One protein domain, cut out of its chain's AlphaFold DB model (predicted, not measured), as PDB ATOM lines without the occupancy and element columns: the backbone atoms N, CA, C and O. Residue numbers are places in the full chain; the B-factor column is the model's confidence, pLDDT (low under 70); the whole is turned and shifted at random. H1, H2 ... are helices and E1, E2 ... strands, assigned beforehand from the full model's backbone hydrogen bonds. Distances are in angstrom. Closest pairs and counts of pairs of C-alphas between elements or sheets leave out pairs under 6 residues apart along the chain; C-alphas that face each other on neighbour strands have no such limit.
ATOM      1  N   LEU A 132      45.330  20.697 -30.191       78.94
ATOM      2  CA  LEU A 132      45.856  19.506 -29.533       78.94
ATOM      3  C   LEU A 132      46.412  18.586 -30.625       78.94
ATOM      4  O   LEU A 132      45.650  18.027 -31.410       78.94
ATOM      5  N   LEU A 133      47.738  18.492 -30.705       84.94
ATOM      6  CA  LEU A 133      48.440  17.678 -31.694       84.94
ATOM      7  C   LEU A 133      48.633  16.242 -31.209       84.94
ATOM      8  O   LEU A 133      48.567  15.316 -32.013       84.94
ATOM      9  N   ASP A 134      48.885  16.071 -29.911       87.81
ATOM     10  CA  ASP A 134      49.119  14.766 -29.299       87.81
ATOM     11  C   ASP A 134      48.687  14.754 -27.827       87.81
ATOM     12  O   ASP A 134      48.676  15.793 -27.153       87.81
ATOM     13  N   LEU A 135      48.331  13.573 -27.332       88.12
ATOM     14  CA  LEU A 135      47.985  13.330 -25.939       88.12
ATOM     15  C   LEU A 135      48.501  11.955 -25.516       88.12
ATOM     16  O   LEU A 135      48.007  10.918 -25.955       88.12
ATOM     17  N   GLU A 136      49.437  11.959 -24.574       88.12
ATOM     18  CA  GLU A 136      49.909  10.764 -23.889       88.12
ATOM     19  C   GLU A 136      49.380  10.752 -22.455       88.12
ATOM     20  O   GLU A 136      49.250  11.794 -21.808       88.12
ATOM     21  N   TRP A 137      49.119   9.565 -21.915       87.50
ATOM     22  CA  TRP A 137      48.761   9.420 -20.511       87.50
ATOM     23  C   TRP A 137      49.469   8.231 -19.865       87.50
ATOM     24  O   TRP A 137      49.808   7.243 -20.519       87.50
ATOM     25  N   LYS A 138      49.705   8.339 -18.557       88.56
ATOM     26  CA  LYS A 138      50.283   7.292 -17.713       88.56
ATOM     27  C   LYS A 138      49.472   7.176 -16.437       88.56
ATOM     28  O   LYS A 138      49.218   8.173 -15.770       88.56
ATOM     29  N   PHE A 139      49.097   5.955 -16.087       86.62
ATOM     30  CA  PHE A 139      48.500   5.645 -14.794       86.62
ATOM     31  C   PHE A 139      49.586   5.114 -13.861       86.62
ATOM     32  O   PHE A 139      50.272   4.145 -14.193       86.62
ATOM     33  N   GLY A 140      49.756   5.762 -12.713       84.88
ATOM     34  CA  GLY A 140      50.749   5.412 -11.711       84.88
ATOM     35  C   GLY A 140      50.106   5.017 -10.389       84.88
ATOM     36  O   GLY A 140      49.079   5.558  -9.986       84.88
ATOM     37  N   VAL A 141      50.741   4.072  -9.697       81.69
ATOM     38  CA  VAL A 141      50.413   3.704  -8.318       81.69
ATOM     39  C   VAL A 141      51.695   3.815  -7.512       81.69
ATOM     40  O   VAL A 141      52.667   3.111  -7.793       81.69
ATOM     41  N   THR A 142      51.717   4.697  -6.519       74.50
ATOM     42  CA  THR A 142      52.816   4.725  -5.550       74.50
ATOM     43  C   THR A 142      52.547   3.701  -4.453       74.50
ATOM     44  O   THR A 142      51.440   3.614  -3.926       74.50
ATOM     45  N   VAL A 143      53.542   2.885  -4.102       67.19
ATOM     46  CA  VAL A 143      53.423   1.934  -2.987       67.19
ATOM     47  C   VAL A 143      54.091   2.558  -1.766       67.19
ATOM     48  O   VAL A 143      55.313   2.695  -1.721       67.19
ATOM     49  N   GLY A 144      53.295   2.969  -0.779       58.16
ATOM     50  CA  GLY A 144      53.806   3.504   0.482       58.16
ATOM     51  C   GLY A 144      54.396   2.392   1.351       58.16
ATOM     52  O   GLY A 144      53.718   1.411   1.645       58.16
ATOM     53  N   ASN A 145      55.647   2.540   1.791       53.81
ATOM     54  CA  ASN A 145      56.279   1.606   2.723       53.81
ATOM     55  C   ASN A 145      56.391   2.259   4.111       53.81
ATOM     56  O   ASN A 145      57.405   2.887   4.406       53.81
ATOM     57  N   LYS A 146      55.335   2.174   4.938       50.72
ATOM     58  CA  LYS A 146      55.386   2.401   6.399       50.72
ATOM     59  C   LYS A 146      54.113   1.900   7.100       50.72
ATOM     60  O   LYS A 146      53.001   2.092   6.633       50.72
ATOM     61  N   ILE A 147      54.338   1.294   8.260       53.66
ATOM     62  CA  ILE A 147      53.472   0.422   9.074       53.66
ATOM     63  C   ILE A 147      52.174   1.068   9.624       53.66
ATOM     64  O   ILE A 147      51.428   0.382  10.312       53.66
ATOM     65  N   VAL A 148      51.853   2.343   9.350       52.38
ATOM     66  CA  VAL A 148      50.749   3.030  10.070       52.38
ATOM     67  C   VAL A 148      49.717   3.767   9.202       52.38
ATOM     68  O   VAL A 148      48.666   4.084   9.725       52.38
ATOM     69  N   ASP A 149      49.896   3.944   7.891       48.50
ATOM     70  CA  ASP A 149      48.771   4.334   7.016       48.50
ATOM     71  C   ASP A 149      49.136   4.083   5.548       48.50
ATOM     72  O   ASP A 149      49.745   4.908   4.869       48.50
ATOM     73  N   SER A 150      48.827   2.883   5.055       48.91
ATOM     74  CA  SER A 150      49.111   2.479   3.679       48.91
ATOM     75  C   SER A 150      47.893   2.723   2.787       48.91
ATOM     76  O   SER A 150      47.081   1.820   2.564       48.91
ATOM     77  N   LYS A 151      47.774   3.926   2.228       53.81
ATOM     78  CA  LYS A 151      47.067   4.101   0.955       53.81
ATOM     79  C   LYS A 151      48.120   4.426  -0.087       53.81
ATOM     80  O   LYS A 151      48.778   5.453   0.003       53.81
ATOM     81  N   GLY A 152      48.331   3.507  -1.026       56.84
ATOM     82  CA  GLY A 152      49.072   3.851  -2.227       56.84
ATOM     83  C   GLY A 152      48.330   4.973  -2.944       56.84
ATOM     84  O   GLY A 152      47.115   4.876  -3.126       56.84
ATOM     85  N   GLU A 153      49.024   6.053  -3.285       69.69
ATOM     86  CA  GLU A 153      48.407   7.148  -4.025       69.69
ATOM     87  C   GLU A 153      48.433   6.786  -5.507       69.69
ATOM     88  O   GLU A 153      49.497   6.643  -6.122       69.69
ATOM     89  N   CYS A 154      47.239   6.562  -6.054       80.25
ATOM     90  CA  CYS A 154      47.023   6.436  -7.487       80.25
ATOM     91  C   CYS A 154      47.009   7.829  -8.111       80.25
ATOM     92  O   CYS A 154      46.385   8.742  -7.568       80.25
ATOM     93  N   PHE A 155      47.621   7.968  -9.279       83.25
ATOM     94  CA  PHE A 155      47.633   9.214 -10.032       83.25
ATOM     95  C   PHE A 155      47.604   8.938 -11.537       83.25
ATOM     96  O   PHE A 155      47.979   7.862 -12.008       83.25
ATOM     97  N   ILE A 156      47.146   9.921 -12.301       84.94
ATOM     98  CA  ILE A 156      47.153   9.916 -13.761       84.94
ATOM     99  C   ILE A 156      47.964  11.117 -14.216       84.94
ATOM    100  O   ILE A 156      47.624  12.250 -13.896       84.94
ATOM    101  N   GLN A 157      49.021  10.874 -14.978       84.00
ATOM    102  CA  GLN A 157      49.780  11.916 -15.655       84.00
ATOM    103  C   GLN A 157      49.316  12.010 -17.101       84.00
ATOM    104  O   GLN A 157      49.316  11.007 -17.809       84.00
ATOM    105  N   ILE A 158      48.953  13.206 -17.543       86.31
ATOM    106  CA  ILE A 158      48.610  13.522 -18.926       86.31
ATOM    107  C   ILE A 158      49.684  14.464 -19.459       86.31
ATOM    108  O   ILE A 158      49.971  15.497 -18.851       86.31
ATOM    109  N   LYS A 159      50.258  14.118 -20.605       87.06
ATOM    110  CA  LYS A 159      51.103  14.995 -21.408       87.06
ATOM    111  C   LYS A 159      50.317  15.376 -22.655       87.06
ATOM    112  O   LYS A 159      49.931  14.509 -23.427       87.06
ATOM    113  N   MET A 160      50.096  16.665 -22.858       87.06
ATOM    114  CA  MET A 160      49.469  17.200 -24.063       87.06
ATOM    115  C   MET A 160      50.505  17.956 -24.877       87.06
ATOM    116  O   MET A 160      51.234  18.783 -24.329       87.06
ATOM    117  N   VAL A 161      50.541  17.711 -26.180       86.19
ATOM    118  CA  VAL A 161      51.300  18.518 -27.131       86.19
ATOM    119  C   VAL A 161      50.314  19.450 -27.807       86.19
ATOM    120  O   VAL A 161      49.416  19.004 -28.520       86.19
ATOM    121  N   VAL A 162      50.459  20.748 -27.562       85.69
ATOM    122  CA  VAL A 162      49.577  21.771 -28.124       85.69
ATOM    123  C   VAL A 162      50.362  22.696 -29.038       85.69
ATOM    124  O   VAL A 162      51.491  23.074 -28.730       85.69
ATOM    125  N   GLN A 163      49.757  23.080 -30.154       82.50
ATOM    126  CA  GLN A 163      50.258  24.147 -31.008       82.50
ATOM    127  C   GLN A 163      49.469  25.415 -30.739       82.50
ATOM    128  O   GLN A 163      48.254  25.407 -30.915       82.50
ATOM    129  N   ASP A 164      50.158  26.471 -30.322       75.88
ATOM    130  CA  ASP A 164      49.549  27.769 -30.050       75.88
ATOM    131  C   ASP A 164      49.259  28.591 -31.325       75.88
ATOM    132  O   ASP A 164      49.554  28.181 -32.451       75.88
ATOM    133  N   ALA A 165      48.684  29.782 -31.134       64.75
ATOM    134  CA  ALA A 165      48.340  30.729 -32.197       64.75
ATOM    135  C   ALA A 165      49.541  31.173 -33.046       64.75
ATOM    136  O   ALA A 165      49.373  31.582 -34.193       64.75
ATOM    137  N   GLU A 166      50.744  31.105 -32.480       73.56
ATOM    138  CA  GLU A 166      52.006  31.499 -33.106       73.56
ATOM    139  C   GLU A 166      52.694  30.299 -33.777       73.56
ATOM    140  O   GLU A 166      53.871  30.363 -34.134       73.56
ATOM    141  N   MET A 167      51.955  29.197 -33.973       75.12
ATOM    142  CA  MET A 167      52.426  27.929 -34.536       75.12
ATOM    143  C   MET A 167      53.495  27.232 -33.687       75.12
ATOM    144  O   MET A 167      54.116  26.268 -34.154       75.12
ATOM    145  N   LYS A 168      53.700  27.660 -32.439       77.12
ATOM    146  CA  LYS A 168      54.706  27.088 -31.551       77.12
ATOM    147  C   LYS A 168      54.136  25.891 -30.799       77.12
ATOM    148  O   LYS A 168      53.026  25.913 -30.271       77.12
ATOM    149  N   ILE A 169      54.933  24.827 -30.757       83.69
ATOM    150  CA  ILE A 169      54.585  23.575 -30.089       83.69
ATOM    151  C   ILE A 169      55.036  23.649 -28.631       83.69
ATOM    152  O   ILE A 169      56.207  23.910 -28.347       83.69
ATOM    153  N   ASN A 170      54.106  23.406 -27.713       80.00
ATOM    154  CA  ASN A 170      54.344  23.387 -26.278       80.00
ATOM    155  C   ASN A 170      53.852  22.061 -25.684       80.00
ATOM    156  O   ASN A 170      52.810  21.538 -26.078       80.00
ATOM    157  N   GLU A 171      54.589  21.537 -24.705       82.81
ATOM    158  CA  GLU A 171      54.191  20.354 -23.941       82.81
ATOM    159  C   GLU A 171      53.609  20.780 -22.588       82.81
ATOM    160  O   GLU A 171      54.248  21.506 -21.822       82.81
ATOM    161  N   ILE A 172      52.395  20.325 -22.287       81.12
ATOM    162  CA  ILE A 172      51.693  20.585 -21.028       81.12
ATOM    163  C   ILE A 172      51.597  19.271 -20.260       81.12
ATOM    164  O   ILE A 172      51.042  18.299 -20.763       81.12
ATOM    165  N   PHE A 173      52.104  19.260 -19.027       80.50
ATOM    166  CA  PHE A 173      52.042  18.108 -18.130       80.50
ATOM    167  C   PHE A 173      51.055  18.382 -17.000       80.50
ATOM    168  O   PHE A 173      51.167  19.394 -16.305       80.50
ATOM    169  N   ILE A 174      50.100  17.478 -16.815       81.38
ATOM    170  CA  ILE A 174      49.085  17.545 -15.764       81.38
ATOM    171  C   ILE A 174      49.120  16.234 -14.994       81.38
ATOM    172  O   ILE A 174      49.096  15.167 -15.597       81.38
ATOM    173  N   GLU A 175      49.144  16.310 -13.670       82.69
ATOM    174  CA  GLU A 175      48.922  15.160 -12.801       82.69
ATOM    175  C   GLU A 175      47.561  15.304 -12.121       82.69
ATOM    176  O   GLU A 175      47.207  16.379 -11.636       82.69
ATOM    177  N   LEU A 176      46.782  14.229 -12.138       80.94
ATOM    178  CA  LEU A 176      45.417  14.171 -11.641       80.94
ATOM    179  C   LEU A 176      45.275  13.009 -10.667       80.94
ATOM    180  O   LEU A 176      45.800  11.915 -10.884       80.94
ATOM    181  N   THR A 177      44.470  13.210  -9.633       84.81
ATOM    182  CA  THR A 177      43.913  12.094  -8.863       84.81
ATOM    183  C   THR A 177      42.882  11.327  -9.710       84.81
ATOM    184  O   THR A 177      42.309  11.892 -10.648       84.81
ATOM    185  N   PRO A 178      42.558  10.060  -9.378       82.69
ATOM    186  CA  PRO A 178      41.518   9.312 -10.081       82.69
ATOM    187  C   PRO A 178      40.164  10.031 -10.095       82.69
ATOM    188  O   PRO A 178      39.480  10.022 -11.113       82.69
ATOM    189  N   ALA A 179      39.795  10.699  -8.997       82.06
ATOM    190  CA  ALA A 179      38.555  11.470  -8.917       82.06
ATOM    191  C   ALA A 179      38.536  12.622  -9.937       82.06
ATOM    192  O   ALA A 179      37.600  12.725 -10.727       82.06
ATOM    193  N   GLN A 180      39.608  13.420  -9.991       78.06
ATOM    194  CA  GLN A 180      39.737  14.526 -10.949       78.06
ATOM    195  C   GLN A 180      39.746  14.039 -12.406       78.06
ATOM    196  O   GLN A 180      39.222  14.717 -13.289       78.06
ATOM    197  N   PHE A 181      40.305  12.856 -12.677       82.69
ATOM    198  CA  PHE A 181      40.249  12.263 -14.012       82.69
ATOM    199  C   PHE A 181      38.824  11.880 -14.425       82.69
ATOM    200  O   PHE A 181      38.437  12.139 -15.562       82.69
ATOM    201  N   TYR A 182      38.024  11.295 -13.527       83.25
ATOM    202  CA  TYR A 182      36.629  10.966 -13.842       83.25
ATOM    203  C   TYR A 182      35.772  12.211 -14.077       83.25
ATOM    204  O   TYR A 182      34.916  12.198 -14.963       83.25
ATOM    205  N   GLU A 183      36.022  13.291 -13.338       83.38
ATOM    206  CA  GLU A 183      35.390  14.586 -13.601       83.38
ATOM    207  C   GLU A 183      35.756  15.105 -14.998       83.38
ATOM    208  O   GLU A 183      34.867  15.432 -15.785       83.38
ATOM    209  N   LEU A 184      37.050  15.096 -15.347       79.69
ATOM    210  CA  LEU A 184      37.526  15.488 -16.675       79.69
ATOM    211  C   LEU A 184      36.900  14.631 -17.787       79.69
ATOM    212  O   LEU A 184      36.434  15.167 -18.791       79.69
ATOM    213  N   TYR A 185      36.857  13.311 -17.602       81.06
ATOM    214  CA  TYR A 185      36.249  12.378 -18.548       81.06
ATOM    215  C   TYR A 185      34.761  12.678 -18.770       81.06
ATOM    216  O   TYR A 185      34.301  12.732 -19.909       81.06
ATOM    217  N   GLY A 186      34.015  12.933 -17.692       81.19
ATOM    218  CA  GLY A 186      32.603  13.301 -17.779       81.19
ATOM    219  C   GLY A 186      32.373  14.596 -18.560       81.19
ATOM    220  O   GLY A 186      31.420  14.687 -19.335       81.19
ATOM    221  N   GLU A 187      33.248  15.590 -18.407       81.50
ATOM    222  CA  GLU A 187      33.179  16.824 -19.196       81.50
ATOM    223  C   GLU A 187      33.506  16.586 -20.680       81.50
ATOM    224  O   GLU A 187      32.821  17.129 -21.549       81.50
ATOM    225  N   LEU A 188      34.483  15.728 -20.997       80.50
ATOM    226  CA  LEU A 188      34.805  15.362 -22.384       80.50
ATOM    227  C   LEU A 188      33.649  14.626 -23.076       80.50
ATOM    228  O   LEU A 188      33.342  14.928 -24.228       80.50
ATOM    229  N   GLU A 189      32.961  13.724 -22.377       81.81
ATOM    230  CA  GLU A 189      31.772  13.031 -22.898       81.81
ATOM    231  C   GLU A 189      30.619  14.003 -23.202       81.81
ATOM    232  O   GLU A 189      29.944  13.881 -24.232       81.81
ATOM    233  N   LYS A 190      30.418  15.025 -22.356       81.06
ATOM    234  CA  LYS A 190      29.443  16.097 -22.627       81.06
ATOM    235  C   LYS A 190      29.825  16.893 -23.873       81.06
ATOM    236  O   LYS A 190      28.965  17.155 -24.711       81.06
ATOM    237  N   ILE A 191      31.102  17.259 -24.008       78.19
ATOM    238  CA  ILE A 191      31.608  18.004 -25.170       78.19
ATOM    239  C   ILE A 191      31.439  17.178 -26.446       78.19
ATOM    240  O   ILE A 191      30.919  17.696 -27.432       78.19
ATOM    241  N   LYS A 192      31.801  15.891 -26.416       78.06
ATOM    242  CA  LYS A 192      31.585  14.959 -27.526       78.06
ATOM    243  C   LYS A 192      30.115  14.905 -27.933       78.06
ATOM    244  O   LYS A 192      29.810  15.102 -29.100       78.06
ATOM    245  N   SER A 193      29.212  14.746 -26.967       75.62
ATOM    246  CA  SER A 193      27.767  14.719 -27.234       75.62
ATOM    247  C   SER A 193      27.280  16.007 -27.910       75.62
ATOM    248  O   SER A 193      26.456  15.957 -28.815       75.62
ATOM    249  N   ILE A 194      27.800  17.171 -27.504       73.00
ATOM    250  CA  ILE A 194      27.471  18.454 -28.140       73.00
ATOM    251  C   ILE A 194      28.023  18.511 -29.567       73.00
ATOM    252  O   ILE A 194      27.305  18.948 -30.463       73.00
ATOM    253  N   MET A 195      29.264  18.075 -29.796       67.38
ATOM    254  CA  MET A 195      29.866  18.061 -31.135       67.38
ATOM    255  C   MET A 195      29.127  17.112 -32.076       67.38
ATOM    256  O   MET A 195      28.815  17.513 -33.192       67.38
ATOM    257  N   ASP A 196      28.769  15.915 -31.613       73.19
ATOM    258  CA  ASP A 196      28.026  14.924 -32.399       73.19
ATOM    259  C   ASP A 196      26.635  15.445 -32.816       73.19
ATOM    260  O   ASP A 196      26.142  15.098 -33.882       73.19
ATOM    261  N   ILE A 197      26.009  16.317 -32.014       66.62
ATOM    262  CA  ILE A 197      24.732  16.977 -32.359       66.62
ATOM    263  C   ILE A 197      24.913  18.073 -33.427       66.62
ATOM    264  O   ILE A 197      23.976  18.365 -34.167       66.62
ATOM    265  N   HIS A 198      26.087  18.706 -33.487       50.97
ATOM    266  CA  HIS A 198      26.392  19.807 -34.412       50.97
ATOM    267  C   HIS A 198      27.200  19.362 -35.650       50.97
ATOM    268  O   HIS A 198      27.597  20.222 -36.441       50.97
ATOM    269  N   SER A 199      27.447  18.056 -35.804       46.75
ATOM    270  CA  SER A 199      28.128  17.416 -36.947       46.75
ATOM    271  C   SER A 199      27.121  16.896 -37.968       46.75
ATOM    272  O   SER A 199      27.418  16.994 -39.179       46.75
TER     273      SER A 199
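Overview. This is residues 132 to 199 of the 199 residues of the protein "COMM domain-containing protein" of Stentor coeruleus (UniProt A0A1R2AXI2). A narrow, twisted ribbon of three antiparallel strands and one long helix make an open V: H1 starts beside the sheet, near the last residue of E3, and swings away from it, so that residues 185 to 199 stick out. At the end of the ribbon near the start of H1, the long loop between E1 and E2 reaches out beyond the sheet, and its residues 145 to 150 stick out. The printed part has 68 residues, with three named strands and one named helix in the order E1, E2, E3, H1; the sheet's order is E1, E2, E3, all antiparallel, and the class is mixed, helices and strands. The whole is only just extended, close to loose, with a radius of gyration of the C-alphas of 16.6 A, and its outline is flat, spanning 54 by 31 by 13 A.

Along the chain. E1 covers residues 132 to 141, 26.8 A from first to last C-alpha, and begins with C-alpha 132 at (45.856, 19.506, -29.533). E2 covers residues 154 to 163 and is 29.6 A long. E3 covers residues 169 to 176, 22.6 A, and ends with C-alpha 176 at (45.417, 14.171, -11.641). H1 covers residues 178 to 198, 30.5 A, and ends with C-alpha 198 at (26.392, 19.807, -34.412).

Arrangement. The three strands form a meander, each strand the antiparallel neighbour of the one before. E1 and E2 are a hairpin, with 167 degrees between their directions; N 136 and O 159 are within hydrogen-bond range at 2.8 A, and so are N 155 and O 140 at 2.9 A. E2 and E3 are a hairpin too, at 163 degrees, with N 158 and O 174 within hydrogen-bond range at 2.8 A. E1 and E3 are the edge strands. The sheet is twisted, with C-alphas up to 4.5 A off its best plane. H1 is on the sheet but only grazes it, with its residues 178 to 184. The closest C-alphas of E2 and H1 are those of Phe 155 and Pro 178, 6.1 A apart. In H1 every O i to N i+4 pair is within hydrogen-bond range.

Size, cuts and confidence. The two C-alphas farthest apart are those of Ile 147 and Ser 199, 55.2 A. Without the stretches that stand free, the body has 47 residues and spans 44 by 20 by 11 A. The link from E1 to E2 is long, with 12 residues; those from E2 to E3 and from E3 to H1 are tight. The printed part has no cut and ends at Ser 199, the chain's last residue. The mean pLDDT of the printed part is 76.0, and residues 143 to 153, 165, 195 and 197 to 199 are under 70.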